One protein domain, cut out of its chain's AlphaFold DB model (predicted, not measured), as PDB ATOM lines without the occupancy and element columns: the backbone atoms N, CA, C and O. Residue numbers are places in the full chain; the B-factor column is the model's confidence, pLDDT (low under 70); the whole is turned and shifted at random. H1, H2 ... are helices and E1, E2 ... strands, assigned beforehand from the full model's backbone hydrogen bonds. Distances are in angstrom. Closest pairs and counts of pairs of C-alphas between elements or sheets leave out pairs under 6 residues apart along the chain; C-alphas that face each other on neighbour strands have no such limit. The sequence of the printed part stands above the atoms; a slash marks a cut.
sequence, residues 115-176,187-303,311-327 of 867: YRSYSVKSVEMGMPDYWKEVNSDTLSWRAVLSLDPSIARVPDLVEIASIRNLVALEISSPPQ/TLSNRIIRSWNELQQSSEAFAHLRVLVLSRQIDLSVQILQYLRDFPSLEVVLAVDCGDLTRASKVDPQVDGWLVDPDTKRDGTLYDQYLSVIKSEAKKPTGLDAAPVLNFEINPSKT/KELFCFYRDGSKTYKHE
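AT A GLANCE: This is residues 115 to 176, 187 to 303 and 311 to 327 of the 867 residues of the protein "CBS domain protein" of Aspergillus niger (UniProt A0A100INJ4). A twisted sheet of eight strands forms a wall through the body, with a curved row of four helices, H1, H2, H3 and H4, along one face and H6 packed on the other. H7 and H8 sit near one end of the strands and H5 near the opposite end. The printed part has 196 residues, with eight named helices and eight named strands in the order E1 H1 E2 H2 E3 H3 E4 H4 E5 H5 E6 H6 H7 E7 E8 H8. The sheet is mixed, in the order E1 E7 E2 E3 E4 E5 E8 E6, and the class is mixed, helices and strands. The whole is compact, with a radius of gyration of the C-alphas of 15.7 A and spans of 44 by 43 by 35 A.

IN THESE COORDINATES: The sheet holds E1, residues 115 to 120, 16.8 A, from C-alpha 115 at (288.650, 307.088, 380.668); E7, 293 to 298; E2, 142 to 147; E3, 166 to 172, 16.8 A; E4, 211 to 215; E5, 236 to 240; E8, 313 to 318, 16.7 A; and E6, 258 to 261. The helices are H1, 127 to 134; H2, 154 to 162, 14.3 A; H3, 190 to 203, 19.7 A; H4, 224 to 229; H5, 243 to 248; H6, 270 to 279, 14.5 A; H7, 287 to 290; and H8, 322 to 327, ending at C-alpha 327 (269.923, 315.456, 366.578).

HOW THE PARTS SIT: E3 and E4 are parallel, with N 213 and O 169 2.8 A apart, within hydrogen-bond range. E5 and E8 are antiparallel, with N 316 and O 237 2.8 A apart. E2, H2, E3 and E4, H4, E5 are strand-helix-strand units, parallel neighbour strands with a helix between; E1, H1, E2 and E5, H5, E6 are split ones, with another strand between the two; the four crossovers are right-handed. H1 is on the sheet at a height of 9.3 A, on the opposite face from H6. H1 and H2 touch at C-alphas 127 and 156, 6.0 A; H2 and H3 at 158 and 192, 6.1 A; H3 and H4 at 197 and 227, 5.7 A. H3 is not on the sheet. The closest C-alphas of H6 and E4 are those of Tyr 274 and Val 211, 6.1 A. Every O i to N i+4 pair is within range in H1, H3, H4, H5, H6 and H8; H2 has 2 of 5, beside 4 of 6 O i to N i+3 pairs, and H7 is too short for one.

THE WHOLE: Residues 177 to 186 and 304 to 310 are not printed, with C-alpha gaps of 12.3 A and 13.5 A. Of the links printed whole, none is long. Mean pLDDT of the printed part is 82.9; 30 residues are under 70, among them 280 to 286 and 322 to 327.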
ATOM      1  N   TYR A 115     288.716 308.133 381.691       90.75
ATOM      2  CA  TYR A 115     288.650 307.088 380.668       90.75
ATOM      3  C   TYR A 115     289.891 306.186 380.711       90.75
ATOM      4  O   TYR A 115     291.005 306.667 380.936       90.75
ATOM      5  N   ARG A 116     289.704 304.891 380.439       92.75
ATOM      6  CA  ARG A 116     290.758 303.910 380.159       92.75
ATOM      7  C   ARG A 116     290.315 303.014 379.006       92.75
ATOM      8  O   ARG A 116     289.275 302.378 379.094       92.75
ATOM      9  N   SER A 117     291.133 302.923 377.959       91.50
ATOM     10  CA  SER A 117     291.026 301.860 376.952       91.50
ATOM     11  C   SER A 117     291.891 300.660 377.356       91.50
ATOM     12  O   SER A 117     292.984 300.818 377.921       91.50
ATOM     13  N   TYR A 118     291.390 299.466 377.061       91.38
ATOM     14  CA  TYR A 118     292.060 298.185 377.198       91.38
ATOM     15  C   TYR A 118     291.707 297.316 375.985       91.38
ATOM     16  O   TYR A 118     290.538 297.215 375.627       91.38
ATOM     17  N   SER A 119     292.702 296.730 375.317       89.31
ATOM     18  CA  SER A 119     292.514 296.169 373.971       89.31
ATOM     19  C   SER A 119     293.267 294.848 373.802       89.31
ATOM     20  O   SER A 119     294.500 294.806 373.706       89.31
ATOM     21  N   VAL A 120     292.502 293.756 373.810       87.25
ATOM     22  CA  VAL A 120     292.944 292.361 373.845       87.25
ATOM     23  C   VAL A 120     293.047 291.824 372.418       87.25
ATOM     24  O   VAL A 120     292.051 291.571 371.747       87.25
ATOM     25  N   LYS A 121     294.281 291.631 371.942       79.56
ATOM     26  CA  LYS A 121     294.591 291.238 370.548       79.56
ATOM     27  C   LYS A 121     294.676 289.722 370.324       79.56
ATOM     28  O   LYS A 121     294.997 289.299 369.218       79.56
ATOM     29  N   SER A 122     294.483 288.937 371.379       76.81
ATOM     30  CA  SER A 122     294.672 287.486 371.435       76.81
ATOM     31  C   SER A 122     293.746 286.937 372.523       76.81
ATOM     32  O   SER A 122     293.749 287.452 373.644       76.81
ATOM     33  N   VAL A 123     292.913 285.947 372.198       82.62
ATOM     34  CA  VAL A 123     291.945 285.360 373.141       82.62
ATOM     35  C   VAL A 123     292.635 284.233 373.892       82.62
ATOM     36  O   VAL A 123     293.001 283.212 373.311       82.62
ATOM     37  N   GLU A 124     292.882 284.451 375.179       80.38
ATOM     38  CA  GLU A 124     293.910 283.700 375.902       80.38
ATOM     39  C   GLU A 124     293.454 283.104 377.238       80.38
ATOM     40  O   GLU A 124     293.887 281.993 377.581       80.38
ATOM     41  N   MET A 125     292.525 283.782 377.917       84.44
ATOM     42  CA  MET A 125     291.693 283.239 379.000       84.44
ATOM     43  C   MET A 125     290.293 282.864 378.473       84.44
ATOM     44  O   MET A 125     289.985 283.107 377.305       84.44
ATOM     45  N   GLY A 126     289.448 282.255 379.311       84.69
ATOM     46  CA  GLY A 126     288.051 281.984 378.958       84.69
ATOM     47  C   GLY A 126     287.186 283.249 378.998       84.69
ATOM     48  O   GLY A 126     287.477 284.176 379.752       84.69
ATOM     49  N   MET A 127     286.092 283.279 378.231       88.62
ATOM     50  CA  MET A 127     285.141 284.404 378.238       88.62
ATOM     51  C   MET A 127     284.597 284.767 379.636       88.62
ATOM     52  O   MET A 127     284.624 285.954 379.954       88.62
ATOM     53  N   PRO A 128     284.245 283.814 380.528       87.94
ATOM     54  CA  PRO A 128     283.841 284.140 381.902       87.94
ATOM     55  C   PRO A 128     284.898 284.915 382.706       87.94
ATOM     56  O   PRO A 128     284.559 285.677 383.608       87.94
ATOM     57  N   ASP A 129     286.190 284.747 382.402       88.50
ATOM     58  CA  ASP A 129     287.264 285.495 383.067       88.50
ATOM     59  C   ASP A 129     287.430 286.901 382.475       88.50
ATOM     60  O   ASP A 129     287.663 287.850 383.223       88.50
ATOM     61  N   TYR A 130     287.195 287.074 381.167       91.56
ATOM     62  CA  TYR A 130     287.047 288.405 380.572       91.56
ATOM     63  C   TYR A 130     285.820 289.145 381.136       91.56
ATOM     64  O   TYR A 130     285.909 290.342 381.398       91.56
ATOM     65  N   TRP A 131     284.702 288.462 381.405       92.88
ATOM     66  CA  TRP A 131     283.515 289.078 382.018       92.88
ATOM     67  C   TRP A 131     283.785 289.548 383.452       92.88
ATOM     68  O   TRP A 131     283.442 290.681 383.787       92.88
ATOM     69  N   LYS A 132     284.521 288.768 384.260       90.50
ATOM     70  CA  LYS A 132     285.060 289.219 385.563       90.50
ATOM     71  C   LYS A 132     286.023 290.406 385.418       90.50
ATOM     72  O   LYS A 132     286.085 291.264 386.298       90.50
ATOM     73  N   GLU A 133     286.764 290.494 384.311       90.06
ATOM     74  CA  GLU A 133     287.634 291.641 384.036       90.06
ATOM     75  C   GLU A 133     286.896 292.905 383.558       90.06
ATOM     76  O   GLU A 133     287.445 294.002 383.669       90.06
ATOM     77  N   VAL A 134     285.636 292.808 383.136       92.88
ATOM     78  CA  VAL A 134     284.813 293.969 382.756       92.88
ATOM     79  C   VAL A 134     283.861 294.397 383.888       92.88
ATOM     80  O   VAL A 134     283.724 295.601 384.149       92.88
ATOM     81  N   ASN A 135     283.252 293.428 384.584       94.06
ATOM     82  CA  ASN A 135     282.217 293.634 385.602       94.06
ATOM     83  C   ASN A 135     282.697 294.432 386.830       94.06
ATOM     84  O   ASN A 135     283.830 294.286 387.285       94.06
ATOM     85  N   SER A 136     281.793 295.231 387.401       91.81
ATOM     86  CA  SER A 136     281.978 295.961 388.659       91.81
ATOM     87  C   SER A 136     280.710 295.843 389.505       91.81
ATOM     88  O   SER A 136     279.770 296.615 389.323       91.81
ATOM     89  N   ASP A 137     280.670 294.891 390.441       86.06
ATOM     90  CA  ASP A 137     279.498 294.689 391.312       86.06
ATOM     91  C   ASP A 137     279.230 295.883 392.244       86.06
ATOM     92  O   ASP A 137     278.094 296.130 392.639       86.06
ATOM     93  N   THR A 138     280.269 296.669 392.541       87.44
ATOM     94  CA  THR A 138     280.210 297.938 393.286       87.44
ATOM     95  C   THR A 138     279.936 299.159 392.398       87.44
ATOM     96  O   THR A 138     280.000 300.288 392.887       87.44
ATOM     97  N   LEU A 139     279.679 298.963 391.096       90.06
ATOM     98  CA  LEU A 139     279.418 300.015 390.099       90.06
ATOM     99  C   LEU A 139     280.493 301.130 390.061       90.06
ATOM    100  O   LEU A 139     280.217 302.278 389.712       90.06
ATOM    101  N   SER A 140     281.741 300.799 390.414       91.50
ATOM    102  CA  SER A 140     282.833 301.773 390.613       91.50
ATOM    103  C   SER A 140     283.490 302.257 389.312       91.50
ATOM    104  O   SER A 140     284.242 303.230 389.319       91.50
ATOM    105  N   TRP A 141     283.194 301.609 388.185       94.31
ATOM    106  CA  TRP A 141     283.480 302.091 386.833       94.31
ATOM    107  C   TRP A 141     282.381 301.636 385.875       94.31
ATOM    108  O   TRP A 141     281.747 300.605 386.089       94.31
ATOM    109  N   ARG A 142     282.193 302.375 384.784       94.69
ATOM    110  CA  ARG A 142     281.314 302.004 383.666       94.69
ATOM    111  C   ARG A 142     282.056 301.135 382.661       94.69
ATOM    112  O   ARG A 142     283.214 301.421 382.363       94.69
ATOM    113  N   ALA A 143     281.390 300.129 382.108       96.12
ATOM    114  CA  ALA A 143     281.941 299.249 381.082       96.12
ATOM    115  C   ALA A 143     281.385 299.568 379.686       96.12
ATOM    116  O   ALA A 143     280.174 299.613 379.470       96.12
ATOM    117  N   VAL A 144     282.288 299.751 378.729       96.50
ATOM    118  CA  VAL A 144     282.027 299.833 377.289       96.50
ATOM    119  C   VAL A 144     282.741 298.635 376.662       96.50
ATOM    120  O   VAL A 144     283.945 298.500 376.855       96.50
ATOM    121  N   LEU A 145     282.018 297.738 375.988       96.06
ATOM    122  CA  LEU A 145     282.546 296.442 375.537       96.06
ATOM    123  C   LEU A 145     282.380 296.266 374.023       96.06
ATOM    124  O   LEU A 145     281.254 296.267 373.537       96.06
ATOM    125  N   SER A 146     283.477 296.038 373.297       93.31
ATOM    126  CA  SER A 146     283.449 295.628 371.883       93.31
ATOM    127  C   SER A 146     283.952 294.191 371.727       93.31
ATOM    128  O   SER A 146     285.041 293.859 372.203       93.31
ATOM    129  N   LEU A 147     283.175 293.345 371.043       90.94
ATOM    130  CA  LEU A 147     283.421 291.909 370.892       90.94
ATOM    131  C   LEU A 147     283.153 291.422 369.455       90.94
ATOM    132  O   LEU A 147     282.117 291.707 368.854       90.94
ATOM    133  N   ASP A 148     284.061 290.602 368.934       86.25
ATOM    134  CA  ASP A 148     283.804 289.709 367.798       86.25
ATOM    135  C   ASP A 148     283.067 288.448 368.308       86.25
ATOM    136  O   ASP A 148     283.606 287.750 369.166       86.25
ATOM    137  N   PRO A 149     281.844 288.117 367.846       83.19
ATOM    138  CA  PRO A 149     281.119 286.955 368.363       83.19
ATOM    139  C   PRO A 149     281.744 285.618 367.929       83.19
ATOM    140  O   PRO A 149     281.509 284.605 368.585       83.19
ATOM    141  N   SER A 150     282.582 285.595 366.883       80.19
ATOM    142  CA  SER A 150     283.146 284.351 366.337       80.19
ATOM    143  C   SER A 150     284.155 283.657 367.263       80.19
ATOM    144  O   SER A 150     284.397 282.459 367.118       80.19
ATOM    145  N   ILE A 151     284.700 284.389 368.241       81.12
ATOM    146  CA  ILE A 151     285.596 283.883 369.295       81.12
ATOM    147  C   ILE A 151     284.859 283.457 370.579       81.12
ATOM    148  O   ILE A 151     285.503 283.018 371.532       81.12
ATOM    149  N   ALA A 152     283.532 283.590 370.623       82.38
ATOM    150  CA  ALA A 152     282.684 283.226 371.755       82.38
ATOM    151  C   ALA A 152     281.810 282.002 371.427       82.38
ATOM    152  O   ALA A 152     281.479 281.734 370.274       82.38
ATOM    153  N   ARG A 153     281.387 281.253 372.450       85.75
ATOM    154  CA  ARG A 153     280.321 280.245 372.334       85.75
ATOM    155  C   ARG A 153     278.974 280.888 372.675       85.75
ATOM    156  O   ARG A 153     278.918 281.916 373.343       85.75
ATOM    157  N   VAL A 154     277.868 280.243 372.299       84.75
ATOM    158  CA  VAL A 154     276.511 280.738 372.617       84.75
ATOM    159  C   VAL A 154     276.298 281.014 374.123       84.75
ATOM    160  O   VAL A 154     275.775 282.085 374.425       84.75
ATOM    161  N   PRO A 155     276.730 280.156 375.078       86.81
ATOM    162  CA  PRO A 155     276.629 280.476 376.505       86.81
ATOM    163  C   PRO A 155     277.453 281.706 376.902       86.81
ATOM    164  O   PRO A 155     276.959 282.545 377.644       86.81
ATOM    165  N   ASP A 156     278.662 281.852 376.349       90.62
ATOM    166  CA  ASP A 156     279.561 282.972 376.649       90.62
ATOM    167  C   ASP A 156     278.937 284.321 376.240       90.62
ATOM    168  O   ASP A 156     279.126 285.319 376.931       90.62
ATOM    169  N   LEU A 157     278.171 284.342 375.138       90.44
ATOM    170  CA  LEU A 157     277.406 285.510 374.680       90.44
ATOM    171  C   LEU A 157     276.174 285.789 375.555       90.44
ATOM    172  O   LEU A 157     275.843 286.949 375.787       90.44
ATOM    173  N   VAL A 158     275.494 284.757 376.066       91.44
ATOM    174  CA  VAL A 158     274.396 284.938 377.035       91.44
ATOM    175  C   VAL A 158     274.935 285.503 378.357       91.44
ATOM    176  O   VAL A 158     274.328 286.409 378.922       91.44
ATOM    177  N   GLU A 159     276.110 285.054 378.803       92.75
ATOM    178  CA  GLU A 159     276.747 285.460 380.066       92.75
ATOM    179  C   GLU A 159     277.180 286.940 380.111       92.75
ATOM    180  O   GLU A 159     277.354 287.484 381.202       92.75
ATOM    181  N   ILE A 160     277.244 287.645 378.971       94.38
ATOM    182  CA  ILE A 160     277.431 289.114 378.911       94.38
ATOM    183  C   ILE A 160     276.374 289.848 379.764       94.38
ATOM    184  O   ILE A 160     276.666 290.890 380.350       94.38
ATOM    185  N   ALA A 161     275.179 289.264 379.918       92.56
ATOM    186  CA  ALA A 161     274.108 289.745 380.793       92.56
ATOM    187  C   ALA A 161     274.510 289.897 382.279       92.56
ATOM    188  O   ALA A 161     273.864 290.646 383.009       92.56
ATOM    189  N   SER A 162     275.570 289.215 382.731       93.62
ATOM    190  CA  SER A 162     276.084 289.296 384.108       93.62
ATOM    191  C   SER A 162     276.881 290.574 384.413       93.62
ATOM    192  O   SER A 162     277.134 290.873 385.581       93.62
ATOM    193  N   ILE A 163     277.272 291.341 383.389       95.06
ATOM    194  CA  ILE A 163     278.102 292.544 383.522       95.06
ATOM    195  C   ILE A 163     277.217 293.726 383.958       95.06
ATOM    196  O   ILE A 163     276.668 294.461 383.135       95.06
ATOM    197  N   ARG A 164     277.078 293.922 385.274       92.50
ATOM    198  CA  ARG A 164     276.126 294.871 385.890       92.50
ATOM    199  C   ARG A 164     276.358 296.330 385.493       92.50
ATOM    200  O   ARG A 164     275.425 297.117 385.400       92.50
ATOM    201  N   ASN A 165     277.616 296.696 385.267       94.88
ATOM    202  CA  ASN A 165     278.069 298.054 384.965       94.88
ATOM    203  C   ASN A 165     278.182 298.358 383.455       94.88
ATOM    204  O   ASN A 165     278.795 299.364 383.082       94.88
ATOM    205  N   LEU A 166     277.645 297.494 382.587       96.25
ATOM    206  CA  LEU A 166     277.699 297.645 381.132       96.25
ATOM    207  C   LEU A 166     276.797 298.795 380.656       96.25
ATOM    208  O   LEU A 166     275.585 298.760 380.849       96.25
ATOM    209  N   VAL A 167     277.394 299.801 380.009       95.31
ATOM    210  CA  VAL A 167     276.694 300.996 379.495       95.31
ATOM    211  C   VAL A 167     276.678 301.101 377.972       95.31
ATOM    212  O   VAL A 167     275.801 301.769 377.421       95.31
ATOM    213  N   ALA A 168     277.592 300.422 377.276       95.81
ATOM    214  CA  ALA A 168     277.543 300.273 375.823       95.81
ATOM    215  C   ALA A 168     278.156 298.938 375.373       95.81
ATOM    216  O   ALA A 168     279.146 298.488 375.954       95.81
ATOM    217  N   LEU A 169     277.583 298.331 374.332       96.56
ATOM    218  CA  LEU A 169     277.995 297.032 373.789       96.56
ATOM    219  C   LEU A 169     278.085 297.085 372.257       96.56
ATOM    220  O   LEU A 169     277.161 297.561 371.604       96.56
ATOM    221  N   GLU A 170     279.156 296.548 371.679       93.75
ATOM    222  CA  GLU A 170     279.303 296.296 370.242       93.75
ATOM    223  C   GLU A 170     279.528 294.802 369.990       93.75
ATOM    224  O   GLU A 170     280.463 294.212 370.534       93.75
ATOM    225  N   ILE A 171     278.720 294.215 369.102       91.69
ATOM    226  CA  ILE A 171     278.922 292.868 368.555       91.69
ATOM    227  C   ILE A 171     279.217 292.989 367.053       91.69
ATOM    228  O   ILE A 171     278.353 293.387 366.267       91.69
ATOM    229  N   SER A 172     280.454 292.680 366.650       85.88
ATOM    230  CA  SER A 172     281.010 293.074 365.346       85.88
ATOM    231  C   SER A 172     281.814 291.942 364.703       85.88
ATOM    232  O   SER A 172     283.019 291.813 364.912       85.88
ATOM    233  N   SER A 173     281.153 291.118 363.884       79.50
ATOM    234  CA  SER A 173     281.829 290.064 363.111       79.50
ATOM    235  C   SER A 173     282.749 290.682 362.046       79.50
ATOM    236  O   SER A 173     282.355 291.666 361.408       79.50
ATOM    237  N   PRO A 174     283.952 290.143 361.781       67.31
ATOM    238  CA  PRO A 174     284.802 290.637 360.699       67.31
ATOM    239  C   PRO A 174     284.120 290.467 359.325       67.31
ATOM    240  O   PRO A 174     283.334 289.534 359.140       67.31
ATOM    241  N   PRO A 175     284.392 291.344 358.339       60.34
ATOM    242  CA  PRO A 175     283.892 291.154 356.980       60.34
ATOM    243  C   PRO A 175     284.462 289.853 356.400       60.34
ATOM    244  O   PRO A 175     285.677 289.655 356.371       60.34
ATOM    245  N   GLN A 176     283.576 288.957 355.962       53.66
ATOM    246  CA  GLN A 176     283.945 287.616 355.511       53.66
ATOM    247  C   GLN A 176     284.894 287.671 354.302       53.66
ATOM    248  O   GLN A 176     284.513 288.108 353.217       53.66
ATOM    249  N   THR A 187     277.505 283.322 365.415       73.44
ATOM    250  CA  THR A 187     276.834 284.601 365.140       73.44
ATOM    251  C   THR A 187     275.856 284.966 366.258       73.44
ATOM    252  O   THR A 187     275.356 284.102 366.990       73.44
ATOM    253  N   LEU A 188     275.564 286.261 366.409       84.19
ATOM    254  CA  LEU A 188     274.497 286.704 367.299       84.19
ATOM    255  C   LEU A 188     273.144 286.378 366.654       84.19
ATOM    256  O   LEU A 188     272.896 286.739 365.507       84.19
ATOM    257  N   SER A 189     272.266 285.702 367.393       87.12
ATOM    258  CA  SER A 189     270.968 285.243 366.886       87.12
ATOM    259  C   SER A 189     269.805 285.764 367.726       87.12
ATOM    260  O   SER A 189     269.958 286.063 368.914       87.12
ATOM    261  N   ASN A 190     268.607 285.793 367.132       86.19
ATOM    262  CA  ASN A 190     267.369 286.248 367.786       86.19
ATOM    263  C   ASN A 190     267.096 285.532 369.129       86.19
ATOM    264  O   ASN A 190     266.502 286.116 370.032       86.19
ATOM    265  N   ARG A 191     267.569 284.283 369.285       85.62
ATOM    266  CA  ARG A 191     267.463 283.513 370.537       85.62
ATOM    267  C   ARG A 191     268.323 284.090 371.664       85.62
ATOM    268  O   ARG A 191     267.868 284.100 372.797       85.62
ATOM    269  N   ILE A 192     269.524 284.591 371.361       89.44
ATOM    270  CA  ILE A 192     270.425 285.183 372.363       89.44
ATOM    271  C   ILE A 192     269.846 286.511 372.862       89.44
ATOM    272  O   ILE A 192     269.751 286.705 374.069       89.44
ATOM    273  N   ILE A 193     269.364 287.374 371.956       91.69
ATOM    274  CA  ILE A 193     268.700 288.633 372.347       91.69
ATOM    275  C   ILE A 193     267.440 288.361 373.180       91.69
ATOM    276  O   ILE A 193     267.196 289.039 374.177       91.69
ATOM    277  N   ARG A 194     266.658 287.336 372.816       89.50
ATOM    278  CA  ARG A 194     265.510 286.901 373.615       89.50
ATOM    279  C   ARG A 194     265.930 286.466 375.025       89.50
ATOM    280  O   ARG A 194     265.313 286.916 375.982       89.50
ATOM    281  N   SER A 195     266.981 285.657 375.166       90.88
ATOM    282  CA  SER A 195     267.497 285.261 376.484       90.88
ATOM    283  C   SER A 195     268.044 286.445 377.289       90.88
ATOM    284  O   SER A 195     267.885 286.469 378.504       90.88
ATOM    285  N   TRP A 196     268.637 287.457 376.644       94.94
ATOM    286  CA  TRP A 196     269.017 288.705 377.315       94.94
ATOM    287  C   TRP A 196     267.800 289.477 377.851       94.94
ATOM    288  O   TRP A 196     267.881 290.002 378.957       94.94
ATOM    289  N   ASN A 197     266.675 289.509 377.127       93.56
ATOM    290  CA  ASN A 197     265.424 290.094 377.626       93.56
ATOM    291  C   ASN A 197     264.826 289.268 378.781       93.56
ATOM    292  O   ASN A 197     264.521 289.808 379.838       93.56
ATOM    293  N   GLU A 198     264.746 287.942 378.637       91.62
ATOM    294  CA  GLU A 198     264.274 287.052 379.710       91.62
ATOM    295  C   GLU A 198     265.107 287.234 381.006       91.62
ATOM    296  O   GLU A 198     264.540 287.255 382.098       91.62
ATOM    297  N   LEU A 199     266.421 287.484 380.889       90.56
ATOM    298  CA  LEU A 199     267.313 287.837 382.007       90.56
ATOM    299  C   LEU A 199     267.170 289.288 382.507       90.56
ATOM    300  O   LEU A 199     267.365 289.545 383.700       90.56
ATOM    301  N   GLN A 200     266.832 290.246 381.641       91.88
ATOM    302  CA  GLN A 200     266.503 291.617 382.048       91.88
ATOM    303  C   GLN A 200     265.258 291.608 382.942       91.88
ATOM    304  O   GLN A 200     265.277 292.198 384.023       91.88
ATOM    305  N   GLN A 201     264.228 290.860 382.541       87.88
ATOM    306  CA  GLN A 201     262.968 290.723 383.270       87.88
ATOM    307  C   GLN A 201     263.116 289.936 384.584       87.88
ATOM    308  O   GLN A 201     262.429 290.248 385.554       87.88
ATOM    309  N   SER A 202     264.004 288.932 384.649       87.06
ATOM    310  CA  SER A 202     264.190 288.110 385.858       87.06
ATOM    311  C   SER A 202     265.239 288.622 386.849       87.06
ATOM    312  O   SER A 202     265.246 288.184 387.998       87.06
ATOM    313  N   SER A 203     266.191 289.446 386.399       83.31
ATOM    314  CA  SER A 203     267.422 289.730 387.160       83.31
ATOM    315  C   SER A 203     268.060 291.099 386.888       83.31
ATOM    316  O   SER A 203     269.227 291.298 387.215       83.31
ATOM    317  N   GLU A 204     267.319 292.039 386.289       86.56
ATOM    318  CA  GLU A 204     267.786 293.405 385.976       86.56
ATOM    319  C   GLU A 204     269.063 293.448 385.105       86.56
ATOM    320  O   GLU A 204     269.819 294.422 385.103       86.56
ATOM    321  N   ALA A 205     269.307 292.397 384.313       89.69
ATOM    322  CA  ALA A 205     270.399 292.378 383.345       89.69
ATOM    323  C   ALA A 205     270.292 293.562 382.366       89.69
ATOM    324  O   ALA A 205     269.200 293.968 381.973       89.69
ATOM    325  N   PHE A 206     271.438 294.119 381.964       93.50
ATOM    326  CA  PHE A 206     271.520 295.302 381.095       93.50
ATOM    327  C   PHE A 206     270.795 296.563 381.619       93.50
ATOM    328  O   PHE A 206     270.550 297.484 380.838       93.50
ATOM    329  N   ALA A 207     270.520 296.672 382.929       90.94
ATOM    330  CA  ALA A 207     269.840 297.826 383.538       90.94
ATOM    331  C   ALA A 207     270.468 299.204 383.242       90.94
ATOM    332  O   ALA A 207     269.805 300.224 383.411       90.94
ATOM    333  N   HIS A 208     271.732 299.253 382.808       92.94
ATOM    334  CA  HIS A 208     272.458 300.485 382.489       92.94
ATOM    335  C   HIS A 208     272.906 300.594 381.020       92.94
ATOM    336  O   HIS A 208     273.530 301.594 380.653       92.94
ATOM    337  N   LEU A 209     272.583 299.612 380.167       95.56
ATOM    338  CA  LEU A 209     272.978 299.611 378.756       95.56
ATOM    339  C   LEU A 209     272.237 300.727 378.010       95.56
ATOM    340  O   LEU A 209     271.018 300.669 377.890       95.56
ATOM    341  N   ARG A 210     272.969 301.718 377.482       92.56
ATOM    342  CA  ARG A 210     272.411 302.861 376.736       92.56
ATOM    343  C   ARG A 210     272.569 302.765 375.220       92.56
ATOM    344  O   ARG A 210     271.714 303.273 374.495       92.56
ATOM    345  N   VAL A 211     273.647 302.133 374.752       93.81
ATOM    346  CA  VAL A 211     273.988 302.008 373.323       93.81
ATOM    347  C   VAL A 211     274.308 300.558 372.968       93.81
ATOM    348  O   VAL A 211     275.175 299.945 373.594       93.81
ATOM    349  N   LEU A 212     273.660 300.034 371.928       95.06
ATOM    350  CA  LEU A 212     273.965 298.730 371.337       95.06
ATOM    351  C   LEU A 212     274.374 298.899 369.866       95.06
ATOM    352  O   LEU A 212     273.629 299.471 369.076       95.06
ATOM    353  N   VAL A 213     275.538 298.382 369.478       91.94
ATOM    354  CA  VAL A 213     276.026 298.380 368.092       91.94
ATOM    355  C   VAL A 213     276.063 296.946 367.574       91.94
ATOM    356  O   VAL A 213     276.721 296.077 368.144       91.94
ATOM    357  N   LEU A 214     275.367 296.699 366.470       91.31
ATOM    358  CA  LEU A 214     275.281 295.406 365.802       91.31
ATOM    359  C   LEU A 214     275.899 295.545 364.411       91.31
ATOM    360  O   LEU A 214     275.417 296.318 363.587       91.31
ATOM    361  N   SER A 215     276.981 294.814 364.152       86.94
ATOM    362  CA  SER A 215     277.753 294.912 362.912       86.94
ATOM    363  C   SER A 215     277.849 293.555 362.217       86.94
ATOM    364  O   SER A 215     278.426 292.615 362.769       86.94
ATOM    365  N   ARG A 216     277.321 293.470 360.988       82.88
ATOM    366  CA  ARG A 216     277.338 292.290 360.099       82.88
ATOM    367  C   ARG A 216     276.717 291.031 360.727       82.88
ATOM    368  O   ARG A 216     277.154 289.913 360.469       82.88
ATOM    369  N   GLN A 217     275.685 291.216 361.554       83.94
ATOM    370  CA  GLN A 217     274.907 290.133 362.167       83.94
ATOM    371  C   GLN A 217     273.716 289.773 361.263       83.94
ATOM    372  O   GLN A 217     272.603 290.258 361.456       83.94
ATOM    373  N   ILE A 218     273.968 288.963 360.231       80.38
ATOM    374  CA  ILE A 218     272.989 288.676 359.164       80.38
ATOM    375  C   ILE A 218     271.817 287.777 359.592       80.38
ATOM    376  O   ILE A 218     270.774 287.814 358.949       80.38
ATOM    377  N   ASP A 219     271.963 287.016 360.681       78.00
ATOM    378  CA  ASP A 219     270.935 286.103 361.214       78.00
ATOM    379  C   ASP A 219     269.891 286.809 362.109       78.00
ATOM    380  O   ASP A 219     269.015 286.167 362.708       78.00
ATOM    381  N   LEU A 220     269.994 288.137 362.244       85.38
ATOM    382  CA  LEU A 220     269.092 288.950 363.052       85.38
ATOM    383  C   LEU A 220     267.890 289.442 362.243       85.38
ATOM    384  O   LEU A 220     268.016 290.002 361.155       85.38
ATOM    385  N   SER A 221     266.713 289.265 362.832       85.12
ATOM    386  CA  SER A 221     265.432 289.717 362.290       85.12
ATOM    387  C   SER A 221     264.893 290.904 363.084       85.12
ATOM    388  O   SER A 221     265.271 291.119 364.235       85.12
ATOM    389  N   VAL A 222     263.947 291.632 362.491       84.00
ATOM    390  CA  VAL A 222     263.276 292.800 363.094       84.00
ATOM    391  C   VAL A 222     262.725 292.519 364.500       84.00
ATOM    392  O   VAL A 222     262.771 293.398 365.355       84.00
ATOM    393  N   GLN A 223     262.300 291.279 364.780       86.38
ATOM    394  CA  GLN A 223     261.738 290.858 366.070       86.38
ATOM    395  C   GLN A 223     262.629 291.194 367.281       86.38
ATOM    396  O   GLN A 223     262.111 291.368 368.383       86.38
ATOM    397  N   ILE A 224     263.952 291.340 367.113       90.56
ATOM    398  CA  ILE A 224     264.818 291.744 368.230       90.56
ATOM    399  C   ILE A 224     264.476 293.129 368.785       90.56
ATOM    400  O   ILE A 224     264.705 293.362 369.965       90.56
ATOM    401  N   LEU A 225     263.905 294.030 367.980       89.94
ATOM    402  CA  LEU A 225     263.517 295.373 368.418       89.94
ATOM    403  C   LEU A 225     262.409 295.332 369.479       89.94
ATOM    404  O   LEU A 225     262.392 296.177 370.372       89.94
ATOM    405  N   GLN A 226     261.546 294.309 369.437       88.81
ATOM    406  CA  GLN A 226     260.554 294.039 370.482       88.81
ATOM    407  C   GLN A 226     261.250 293.660 371.792       88.81
ATOM    408  O   GLN A 226     260.990 294.274 372.818       88.81
ATOM    409  N   TYR A 227     262.198 292.715 371.745       91.19
ATOM    410  CA  TYR A 227     262.953 292.280 372.927       91.19
ATOM    411  C   TYR A 227     263.862 293.373 373.507       91.19
ATOM    412  O   TYR A 227     264.046 293.446 374.716       91.19
ATOM    413  N   LEU A 228     264.431 294.231 372.657       93.00
ATOM    414  CA  LEU A 228     265.284 295.345 373.073       93.00
ATOM    415  C   LEU A 228     264.479 296.515 373.664       93.00
ATOM    416  O   LEU A 228     265.043 297.316 374.406       93.00
ATOM    417  N   ARG A 229     263.170 296.622 373.379       88.94
ATOM    418  CA  ARG A 229     262.305 297.688 373.919       88.94
ATOM    419  C   ARG A 229     262.181 297.621 375.446       88.94
ATOM    420  O   ARG A 229     262.031 298.666 376.081       88.94
ATOM    421  N   ASP A 230     262.271 296.422 376.018       89.56
ATOM    422  CA  ASP A 230     262.120 296.163 377.456       89.56
ATOM    423  C   ASP A 230     263.350 296.615 378.276       89.56
ATOM    424  O   ASP A 230     263.258 296.843 379.482       89.56
ATOM    425  N   PHE A 231     264.500 296.840 377.628       93.25
ATOM    426  CA  PHE A 231     265.743 297.241 378.292       93.25
ATOM    427  C   PHE A 231     265.592 298.669 378.858       93.25
ATOM    428  O   PHE A 231     265.302 299.604 378.104       93.25
ATOM    429  N   PRO A 232     265.778 298.911 380.169       90.56
ATOM    430  CA  PRO A 232     265.271 300.128 380.805       90.56
ATOM    431  C   PRO A 232     266.034 301.392 380.389       90.56
ATOM    432  O   PRO A 232     265.397 302.413 380.134       90.56
ATOM    433  N   SER A 233     267.359 301.329 380.231       90.44
ATOM    434  CA  SER A 233     268.195 302.481 379.848       90.44
ATOM    435  C   SER A 233     268.589 302.541 378.369       90.44
ATOM    436  O   SER A 233     269.310 303.462 377.994       90.44
ATOM    437  N   LEU A 234     268.133 301.610 377.522       93.06
ATOM    438  CA  LEU A 234     268.557 301.561 376.120       93.06
ATOM    439  C   LEU A 234     267.919 302.714 375.331       93.06
ATOM    440  O   LEU A 234     266.694 302.827 375.262       93.06
ATOM    441  N   GLU A 235     268.755 303.586 374.763       89.12
ATOM    442  CA  GLU A 235     268.329 304.777 374.012       89.12
ATOM    443  C   GLU A 235     268.582 304.635 372.506       89.12
ATOM    444  O   GLU A 235     267.781 305.124 371.709       89.12
ATOM    445  N   VAL A 236     269.685 303.975 372.128       90.31
ATOM    446  CA  VAL A 236     270.182 303.887 370.747       90.31
ATOM    447  C   VAL A 236     270.594 302.455 370.395       90.31
ATOM    448  O   VAL A 236     271.413 301.848 371.090       90.31
ATOM    449  N   VAL A 237     270.103 301.954 369.259       91.94
ATOM    450  CA  VAL A 237     270.638 300.759 368.587       91.94
ATOM    451  C   VAL A 237     271.155 301.153 367.203       91.94
ATOM    452  O   VAL A 237     270.434 301.758 366.416       91.94
ATOM    453  N   LEU A 238     272.403 300.813 366.884       89.38
ATOM    454  CA  LEU A 238     273.025 301.057 365.578       89.38
ATOM    455  C   LEU A 238     273.212 299.723 364.856       89.38
ATOM    456  O   LEU A 238     273.961 298.870 365.333       89.38
ATOM    457  N   ALA A 239     272.562 299.543 363.707       88.69
ATOM    458  CA  ALA A 239     272.692 298.343 362.882       88.69
ATOM    459  C   ALA A 239     273.487 298.649 361.608       88.69
ATOM    460  O   ALA A 239     273.100 299.517 360.831       88.69
ATOM    461  N   VAL A 240     274.580 297.920 361.383       86.00
ATOM    462  CA  VAL A 240     275.455 298.043 360.208       86.00
ATOM    463  C   VAL A 240     275.469 296.718 359.458       86.00
ATOM    464  O   VAL A 240     275.980 295.727 359.981       86.00
ATOM    465  N   ASP A 241     274.964 296.707 358.225       80.56
ATOM    466  CA  ASP A 241     274.986 295.546 357.322       80.56
ATOM    467  C   ASP A 241     274.317 294.273 357.925       80.56
ATOM    468  O   ASP A 241     274.771 293.147 357.711       80.56
ATOM    469  N   CYS A 242     273.240 294.433 358.705       80.62
ATOM    470  CA  CYS A 242     272.567 293.371 359.478       80.62
ATOM    471  C   CYS A 242     271.314 292.795 358.784       80.62
ATOM    472  O   CYS A 242     270.273 292.606 359.411       80.62
ATOM    473  N   GLY A 243     271.403 292.512 357.481       78.12
ATOM    474  CA  GLY A 243     270.408 291.702 356.764       78.12
ATOM    475  C   GLY A 243     268.967 292.223 356.861       78.12
ATOM    476  O   GLY A 243     268.657 293.310 356.379       78.12
ATOM    477  N   ASP A 244     268.066 291.432 357.448       74.38
ATOM    478  CA  ASP A 244     266.628 291.740 357.520       74.38
ATOM    479  C   ASP A 244     266.313 292.978 358.360       74.38
ATOM    480  O   ASP A 244     265.481 293.792 357.952       74.38
ATOM    481  N   LEU A 245     267.026 293.160 359.475       77.88
ATOM    482  CA  LEU A 245     266.924 294.347 360.326       77.88
ATOM    483  C   LEU A 245     267.229 295.633 359.537       77.88
ATOM    484  O   LEU A 245     266.588 296.656 359.731       77.88
ATOM    485  N   THR A 246     268.176 295.556 358.603       73.81
ATOM    486  CA  THR A 246     268.608 296.662 357.736       73.81
ATOM    487  C   THR A 246     267.704 296.840 356.501       73.81
ATOM    488  O   THR A 246     267.626 297.929 355.934       73.81
ATOM    489  N   ARG A 247     266.992 295.787 356.070       70.94
ATOM    490  CA  ARG A 247     266.070 295.839 354.919       70.94
ATOM    491  C   ARG A 247     264.688 296.383 355.274       70.94
ATOM    492  O   ARG A 247     264.169 297.201 354.521       70.94
ATOM    493  N   ALA A 248     264.093 295.943 356.384       64.88
ATOM    494  CA  ALA A 248     262.738 296.354 356.767       64.88
ATOM    495  C   ALA A 248     262.652 297.861 357.074       64.88
ATOM    496  O   ALA A 248     261.735 298.546 356.624       64.88
ATOM    497  N   SER A 249     263.671 298.393 357.746       69.50
ATOM    498  CA  SER A 249     263.783 299.796 358.169       69.50
ATOM    499  C   SER A 249     263.950 300.815 357.033       69.50
ATOM    500  O   SER A 249     264.061 302.007 357.290       69.50
ATOM    501  N   LYS A 250     263.940 300.374 355.769       68.12
ATOM    502  CA  LYS A 250     263.840 301.248 354.585       68.12
ATOM    503  C   LYS A 250     262.400 301.610 354.210       68.12
ATOM    504  O   LYS A 250     262.208 302.444 353.331       68.12
ATOM    505  N   VAL A 251     261.412 300.934 354.800       64.44
ATOM    506  CA  VAL A 251     259.998 301.014 354.393       64.44
ATOM    507  C   VAL A 251     259.142 301.754 355.423       64.44
ATOM    508  O   VAL A 251     258.179 302.411 355.043       64.44
ATOM    509  N   ASP A 252     259.501 301.669 356.706       70.00
ATOM    510  CA  ASP A 252     258.717 302.201 357.821       70.00
ATOM    511  C   ASP A 252     259.598 303.083 358.735       70.00
ATOM    512  O   ASP A 252     260.639 302.605 359.204       70.00
ATOM    513  N   PRO A 253     259.231 304.358 358.985       72.31
ATOM    514  CA  PRO A 253     259.983 305.253 359.865       72.31
ATOM    515  C   PRO A 253     259.848 304.930 361.365       72.31
ATOM    516  O   PRO A 253     260.626 305.473 362.154       72.31
ATOM    517  N   GLN A 254     258.902 304.079 361.791       80.38
ATOM    518  CA  GLN A 254     258.764 303.674 363.194       80.38
ATOM    519  C   GLN A 254     258.504 302.166 363.343       80.38
ATOM    520  O   GLN A 254     257.372 301.692 363.329       80.38
ATOM    521  N   VAL A 255     259.568 301.402 363.594       80.00
ATOM    522  CA  VAL A 255     259.511 299.938 363.693       80.00
ATOM    523  C   VAL A 255     259.508 299.499 365.157       80.00
ATOM    524  O   VAL A 255     260.441 299.783 365.902       80.00
ATOM    525  N   ASP A 256     258.457 298.793 365.586       76.56
ATOM    526  CA  ASP A 256     258.336 298.213 366.934       76.56
ATOM    527  C   ASP A 256     258.628 299.197 368.095       76.56
ATOM    528  O   ASP A 256     259.146 298.811 369.147       76.56
ATOM    529  N   GLY A 257     258.231 300.465 367.953       76.06
ATOM    530  CA  GLY A 257     258.437 301.505 368.975       76.06
ATOM    531  C   GLY A 257     259.832 302.145 368.961       76.06
ATOM    532  O   GLY A 257     260.179 302.877 369.889       76.06
ATOM    533  N   TRP A 258     260.612 301.894 367.909       86.88
ATOM    534  CA  TRP A 258     261.870 302.571 367.614       86.88
ATOM    535  C   TRP A 258     261.697 303.499 366.411       86.88
ATOM    536  O   TRP A 258     261.195 303.079 365.370       86.88
ATOM    537  N   LEU A 259     262.130 304.749 366.547       85.62
ATOM    538  CA  LEU A 259     262.193 305.729 365.464       85.62
ATOM    539  C   LEU A 259     263.448 305.462 364.625       85.62
ATOM    540  O   LEU A 259     264.541 305.321 365.179       85.62
ATOM    541  N   VAL A 260     263.293 305.388 363.306       84.50
ATOM    542  CA  VAL A 260     264.368 305.027 362.374       84.50
ATOM    543  C   VAL A 260     264.978 306.274 361.732       84.50
ATOM    544  O   VAL A 260     264.275 307.101 361.155       84.50
ATOM    545  N   ASP A 261     266.305 306.367 361.771       81.69
ATOM    546  CA  ASP A 261     267.116 307.300 360.984       81.69
ATOM    547  C   ASP A 261     267.951 306.507 359.954       81.69
ATOM    548  O   ASP A 261     268.928 305.842 360.334       81.69
ATOM    549  N   PRO A 262     267.557 306.528 358.664       66.25
ATOM    550  CA  PRO A 262     268.234 305.809 357.585       66.25
ATOM    551  C   PRO A 262     269.388 306.600 356.938       66.25
ATOM    552  O   PRO A 262     270.164 306.021 356.181       66.25
ATOM    553  N   ASP A 263     269.509 307.905 357.210       63.00
ATOM    554  CA  ASP A 263     270.516 308.809 356.621       63.00
ATOM    555  C   ASP A 263     271.624 309.182 357.629       63.00
ATOM    556  O   ASP A 263     272.409 310.118 357.424       63.00
ATOM    557  N   THR A 264     271.698 308.430 358.730       70.25
ATOM    558  CA  THR A 264     272.547 308.716 359.885       70.25
ATOM    559  C   THR A 264     274.041 308.737 359.532       70.25
ATOM    560  O   THR A 264     274.585 307.827 358.905       70.25
ATOM    561  N   LYS A 265     274.755 309.778 359.979       64.81
ATOM    562  CA  LYS A 265     276.197 309.988 359.704       64.81
ATOM    563  C   LYS A 265     277.061 309.739 360.941       64.81
ATOM    564  O   LYS A 265     278.059 310.418 361.174       64.81
ATOM    565  N   ARG A 266     276.645 308.775 361.767       66.88
ATOM    566  CA  ARG A 266     277.254 308.420 363.058       66.88
ATOM    567  C   ARG A 266     278.581 307.658 362.894       66.88
ATOM    568  O   ARG A 266     278.691 306.485 363.238       66.88
ATOM    569  N   ASP A 267     279.614 308.353 362.427       61.59
ATOM    570  CA  ASP A 267     281.007 307.891 362.453       61.59
ATOM    571  C   ASP A 267     281.633 308.041 363.854       61.59
ATOM    572  O   ASP A 267     281.578 309.108 364.462       61.59
ATOM    573  N   GLY A 268     282.290 306.992 364.361       71.81
ATOM    574  CA  GLY A 268     282.994 307.023 365.650       71.81
ATOM    575  C   GLY A 268     283.413 305.636 366.148       71.81
ATOM    576  O   GLY A 268     283.223 304.638 365.454       71.81
ATOM    577  N   THR A 269     283.985 305.573 367.349       83.25
ATOM    578  CA  THR A 269     284.083 304.339 368.151       83.25
ATOM    579  C   THR A 269     282.802 304.124 368.968       83.25
ATOM    580  O   THR A 269     282.018 305.058 369.147       83.25
ATOM    581  N   LEU A 270     282.602 302.928 369.540       86.75
ATOM    582  CA  LEU A 270     281.511 302.667 370.494       86.75
ATOM    583  C   LEU A 270     281.497 303.681 371.657       86.75
ATOM    584  O   LEU A 270     280.433 304.123 372.091       86.75
ATOM    585  N   TYR A 271     282.677 304.099 372.126       86.56
ATOM    586  CA  TYR A 271     282.813 305.112 373.173       86.56
ATOM    587  C   TYR A 271     282.370 306.510 372.708       86.56
ATOM    588  O   TYR A 271     281.727 307.223 373.475       86.56
ATOM    589  N   ASP A 272     282.629 306.891 371.453       85.69
ATOM    590  CA  ASP A 272     282.156 308.171 370.902       85.69
ATOM    591  C   ASP A 272     280.623 308.202 370.769       85.69
ATOM    592  O   ASP A 272     280.001 309.213 371.098       85.69
ATOM    593  N   GLN A 273     280.009 307.078 370.367       85.38
ATOM    594  CA  GLN A 273     278.546 306.914 370.337       85.38
ATOM    595  C   GLN A 273     277.941 306.987 371.745       85.38
ATOM    596  O   GLN A 273     276.938 307.659 371.963       85.38
ATOM    597  N   TYR A 274     278.576 306.346 372.732       88.00
ATOM    598  CA  TYR A 274     278.161 306.448 374.131       88.00
ATOM    599  C   TYR A 274     278.263 307.892 374.657       88.00
ATOM    600  O   TYR A 274     277.350 308.388 375.319       88.00
ATOM    601  N   LEU A 275     279.334 308.612 374.304       84.25
ATOM    602  CA  LEU A 275     279.496 310.022 374.657       84.25
ATOM    603  C   LEU A 275     278.489 310.953 373.964       84.25
ATOM    604  O   LEU A 275     278.213 312.010 374.532       84.25
ATOM    605  N   SER A 276     277.955 310.633 372.777       81.50
ATOM    606  CA  SER A 276     276.932 311.482 372.138       81.50
ATOM    607  C   SER A 276     275.624 311.463 372.933       81.50
ATOM    608  O   SER A 276     275.083 312.528 373.226       81.50
ATOM    609  N   VAL A 277     275.195 310.278 373.382       81.62
ATOM    610  CA  VAL A 277     274.005 310.092 374.227       81.62
ATOM    611  C   VAL A 277     274.142 310.872 375.539       81.62
ATOM    612  O   VAL A 277     273.303 311.726 375.828       81.62
ATOM    613  N   ILE A 278     275.239 310.677 376.289       79.44
ATOM    614  CA  ILE A 278     275.460 311.370 377.577       79.44
ATOM    615  C   ILE A 278     275.452 312.897 377.417       79.44
ATOM    616  O   ILE A 278     274.920 313.598 378.274       79.44
ATOM    617  N   LYS A 279     276.037 313.440 376.340       70.69
ATOM    618  CA  LYS A 279     276.110 314.899 376.125       70.69
ATOM    619  C   LYS A 279     274.735 315.557 375.974       70.69
ATOM    620  O   LYS A 279     274.629 316.744 376.270       70.69
ATOM    621  N   SER A 280     273.703 314.812 375.570       60.31
ATOM    622  CA  SER A 280     272.321 315.315 375.525       60.31
ATOM    623  C   SER A 280     271.687 315.470 376.922       60.31
ATOM    624  O   SER A 280     270.690 316.177 377.087       60.31
ATOM    625  N   GLU A 281     272.267 314.857 377.960       62.66
ATOM    626  CA  GLU A 281     271.776 314.940 379.334       62.66
ATOM    627  C   GLU A 281     272.406 316.113 380.097       62.66
ATOM    628  O   GLU A 281     273.416 315.979 380.784       62.66
ATOM    629  N   ALA A 282     271.754 317.278 380.041       50.41
ATOM    630  CA  ALA A 282     272.178 318.519 380.701       50.41
ATOM    631  C   ALA A 282     272.061 318.522 382.254       50.41
ATOM    632  O   ALA A 282     271.616 319.501 382.857       50.41
ATOM    633  N   LYS A 283     272.442 317.431 382.932       55.44
ATOM    634  CA  LYS A 283     272.463 317.298 384.400       55.44
ATOM    635  C   LYS A 283     273.885 317.106 384.931       55.44
ATOM    636  O   LYS A 283     274.752 316.552 384.265       55.44
ATOM    637  N   LYS A 284     274.110 317.510 386.187       55.28
ATOM    638  CA  LYS A 284     275.299 317.082 386.944       55.28
ATOM    639  C   LYS A 284     275.221 315.555 387.130       55.28
ATOM    640  O   LYS A 284     274.201 315.104 387.651       55.28
ATOM    641  N   PRO A 285     276.239 314.772 386.733       61.25
ATOM    642  CA  PRO A 285     276.190 313.320 386.855       61.25
ATOM    643  C   PRO A 285     276.232 312.885 388.325       61.25
ATOM    644  O   PRO A 285     277.012 313.417 389.118       61.25
ATOM    645  N   THR A 286     275.411 311.898 388.684       54.03
ATOM    646  CA  THR A 286     275.320 311.320 390.037       54.03
ATOM    647  C   THR A 286     275.250 309.800 389.957       54.03
ATOM    648  O   THR A 286     274.649 309.262 389.031       54.03
ATOM    649  N   GLY A 287     275.838 309.093 390.926       70.62
ATOM    650  CA  GLY A 287     275.957 307.632 390.867       70.62
ATOM    651  C   GLY A 287     276.873 307.173 389.724       70.62
ATOM    652  O   GLY A 287     277.902 307.800 389.464       70.62
ATOM    653  N   LEU A 288     276.491 306.094 389.032       77.75
ATOM    654  CA  LEU A 288     277.283 305.457 387.969       77.75
ATOM    655  C   LEU A 288     277.670 306.418 386.825       77.75
ATOM    656  O   LEU A 288     278.767 306.308 386.278       77.75
ATOM    657  N   ASP A 289     276.839 307.415 386.507       75.00
ATOM    658  CA  ASP A 289     277.148 308.413 385.469       75.00
ATOM    659  C   ASP A 289     278.350 309.315 385.821       75.00
ATOM    660  O   ASP A 289     278.926 309.957 384.936       75.00
ATOM    661  N   ALA A 290     278.763 309.356 387.093       78.50
ATOM    662  CA  ALA A 290     279.960 310.058 387.562       78.50
ATOM    663  C   ALA A 290     281.200 309.147 387.693       78.50
ATOM    664  O   ALA A 290     282.294 309.649 387.956       78.50
ATOM    665  N   ALA A 291     281.047 307.831 387.515       88.62
ATOM    666  CA  ALA A 291     282.145 306.867 387.580       88.62
ATOM    667  C   ALA A 291     283.002 306.903 386.295       88.62
ATOM    668  O   ALA A 291     282.469 307.182 385.211       88.62
ATOM    669  N   PRO A 292     284.316 306.620 386.365       93.00
ATOM    670  CA  PRO A 292     285.179 306.589 385.185       93.00
ATOM    671  C   PRO A 292     284.795 305.445 384.227       93.00
ATOM    672  O   PRO A 292     284.163 304.468 384.630       93.00
ATOM    673  N   VAL A 293     285.162 305.567 382.949       93.81
ATOM    674  CA  VAL A 293     284.782 304.613 381.890       93.81
ATOM    675  C   VAL A 293     285.954 303.711 381.498       93.81
ATOM    676  O   VAL A 293     287.020 304.197 381.121       93.81
ATOM    677  N   LEU A 294     285.722 302.401 381.530       96.19
ATOM    678  CA  LEU A 294     286.575 301.365 380.957       96.19
ATOM    679  C   LEU A 294     286.011 300.956 379.588       96.19
ATOM    680  O   LEU A 294     284.956 300.330 379.523       96.19
ATOM    681  N   ASN A 295     286.715 301.292 378.507       95.19
ATOM    682  CA  ASN A 295     286.504 300.686 377.192       95.19
ATOM    683  C   ASN A 295     287.371 299.425 377.083       95.19
ATOM    684  O   ASN A 295     288.590 299.503 377.243       95.19
ATOM    685  N   PHE A 296     286.740 298.282 376.831       94.69
ATOM    686  CA  PHE A 296     287.355 296.964 376.767       94.69
ATOM    687  C   PHE A 296     287.054 296.321 375.407       94.69
ATOM    688  O   PHE A 296     285.907 296.028 375.076       94.69
ATOM    689  N   GLU A 297     288.090 296.095 374.609       91.94
ATOM    690  CA  GLU A 297     287.983 295.562 373.247       91.94
ATOM    691  C   GLU A 297     288.547 294.137 373.205       91.94
ATOM    692  O   GLU A 297     289.718 293.932 373.537       91.94
ATOM    693  N   ILE A 298     287.758 293.152 372.768       89.12
ATOM    694  CA  ILE A 298     288.184 291.748 372.644       89.12
ATOM    695  C   ILE A 298     288.236 291.352 371.169       89.12
ATOM    696  O   ILE A 298     287.220 291.343 370.480       89.12
ATOM    697  N   ASN A 299     289.442 291.021 370.696       80.38
ATOM    698  CA  ASN A 299     289.760 290.781 369.286       80.38
ATOM    699  C   ASN A 299     289.238 291.893 368.347       80.38
ATOM    700  O   ASN A 299     288.513 291.601 367.396       80.38
ATOM    701  N   PRO A 300     289.584 293.178 368.583       71.31
ATOM    702  CA  PRO A 300     289.101 294.274 367.747       71.31
ATOM    703  C   PRO A 300     289.513 294.053 366.291       71.31
ATOM    704  O   PRO A 300     290.705 294.006 365.958       71.31
ATOM    705  N   SER A 301     288.513 293.907 365.419       59.12
ATOM    706  CA  SER A 301     288.744 293.591 364.013       59.12
ATOM    707  C   SER A 301     289.579 294.696 363.351       59.12
ATOM    708  O   SER A 301     289.204 295.867 363.306       59.12
ATOM    709  N   LYS A 302     290.766 294.338 362.840       50.34
ATOM    710  CA  LYS A 302     291.708 295.291 362.222       50.34
ATOM    711  C   LYS A 302     291.297 295.681 360.799       50.34
ATOM    712  O   LYS A 302     292.127 295.689 359.888       50.34
ATOM    713  N   THR A 303     290.032 296.034 360.591       42.72
ATOM    714  CA  THR A 303     289.606 296.692 359.356       42.72
ATOM    715  C   THR A 303     290.210 298.095 359.311       42.72
ATOM    716  O   THR A 303     289.645 299.050 359.848       42.72
ATOM    717  N   LYS A 311     278.189 301.082 353.142       62.88
ATOM    718  CA  LYS A 311     277.620 300.394 354.310       62.88
ATOM    719  C   LYS A 311     276.161 300.783 354.484       62.88
ATOM    720  O   LYS A 311     275.822 301.957 354.344       62.88
ATOM    721  N   GLU A 312     275.328 299.823 354.849       71.25
ATOM    722  CA  GLU A 312     273.939 300.082 355.204       71.25
ATOM    723  C   GLU A 312     273.843 300.230 356.727       71.25
ATOM    724  O   GLU A 312     273.661 299.255 357.460       71.25
ATOM    725  N   LEU A 313     274.051 301.466 357.193       79.88
ATOM    726  CA  LEU A 313     273.963 301.879 358.594       79.88
ATOM    727  C   LEU A 313     272.580 302.481 358.876       79.88
ATOM    728  O   LEU A 313     272.171 303.414 358.196       79.88
ATOM    729  N   PHE A 314     271.904 301.976 359.905       83.88
ATOM    730  CA  PHE A 314     270.624 302.484 360.402       83.88
ATOM    731  C   PHE A 314     270.746 302.776 361.896       83.88
ATOM    732  O   PHE A 314     271.285 301.952 362.644       83.88
ATOM    733  N   CYS A 315     270.238 303.929 362.334       85.44
ATOM    734  CA  CYS A 315     270.087 304.231 363.754       85.44
ATOM    735  C   CYS A 315     268.624 304.058 364.172       85.44
ATOM    736  O   CYS A 315     267.715 304.573 363.524       85.44
ATOM    737  N   PHE A 316     268.415 303.338 365.267       87.56
ATOM    738  CA  PHE A 316     267.133 303.163 365.931       87.56
ATOM    739  C   PHE A 316     267.182 303.922 367.253       87.56
ATOM    740  O   PHE A 316     267.964 303.581 368.144       87.56
ATOM    741  N   TYR A 317     266.326 304.925 367.395       87.25
ATOM    742  CA  TYR A 317     266.158 305.683 368.629       87.25
ATOM    743  C   TYR A 317     264.914 305.204 369.357       87.25
ATOM    744  O   TYR A 317     263.872 304.991 368.735       87.25
ATOM    745  N   ARG A 318     264.979 305.067 370.682       84.88
ATOM    746  CA  ARG A 318     263.770 304.777 371.460       84.88
ATOM    747  C   ARG A 318     262.778 305.933 371.310       84.88
ATOM    748  O   ARG A 318     263.184 307.101 371.379       84.88
ATOM    749  N   ASP A 319     261.494 305.624 371.135       74.81
ATOM    750  CA  ASP A 319     260.448 306.649 371.130       74.81
ATOM    751  C   ASP A 319     260.504 307.493 372.424       74.81
ATOM    752  O   ASP A 319     260.835 307.005 373.508       74.81
ATOM    753  N   GLY A 320     260.272 308.798 372.292       67.31
ATOM    754  CA  GLY A 320     260.420 309.785 373.361       67.31
ATOM    755  C   GLY A 320     261.858 310.154 373.767       67.31
ATOM    756  O   GLY A 320     262.014 311.057 374.593       67.31
ATOM    757  N   SER A 321     262.904 309.525 373.210       71.81
ATOM    758  CA  SER A 321     264.304 309.814 373.579       71.81
ATOM    759  C   SER A 321     264.716 311.275 373.329       71.81
ATOM    760  O   SER A 321     264.270 311.938 372.387       71.81
ATOM    761  N   LYS A 322     265.593 311.802 374.196       65.38
ATOM    762  CA  LYS A 322     266.120 313.178 374.082       65.38
ATOM    763  C   LYS A 322     267.166 313.289 372.977       65.38
ATOM    764  O   LYS A 322     267.193 314.291 372.269       65.38
ATOM    765  N   THR A 323     267.983 312.246 372.827       67.31
ATOM    766  CA  THR A 323     269.056 312.146 371.834       67.31
ATOM    767  C   THR A 323     268.531 312.398 370.412       67.31
ATOM    768  O   THR A 323     269.069 313.258 369.722       67.31
ATOM    769  N   TYR A 324     267.409 311.774 370.022       69.00
ATOM    770  CA  TYR A 324     266.789 311.987 368.704       69.00
ATOM    771  C   TYR A 324     266.361 313.443 368.461       69.00
ATOM    772  O   TYR A 324     266.653 314.012 367.411       69.00
ATOM    773  N   LYS A 325     265.715 314.074 369.451       62.53
ATOM    774  CA  LYS A 325     265.261 315.473 369.356       62.53
ATOM    775  C   LYS A 325     266.445 316.431 369.216       62.53
ATOM    776  O   LYS A 325     266.448 317.272 368.329       62.53
ATOM    777  N   HIS A 326     267.487 316.222 370.020       60.31
ATOM    778  CA  HIS A 326     268.731 316.982 369.930       60.31
ATOM    779  C   HIS A 326     269.422 316.809 368.564       60.31
ATOM    780  O   HIS A 326     270.062 317.738 368.083       60.31
ATOM    781  N   GLU A 327     269.336 315.646 367.914       64.00
ATOM    782  CA  GLU A 327     269.923 315.456 366.578       64.00
ATOM    783  C   GLU A 327     269.072 316.075 365.451       64.00
ATOM    784  O   GLU A 327     269.649 316.568 364.483       64.00
TER     785      GLU A 327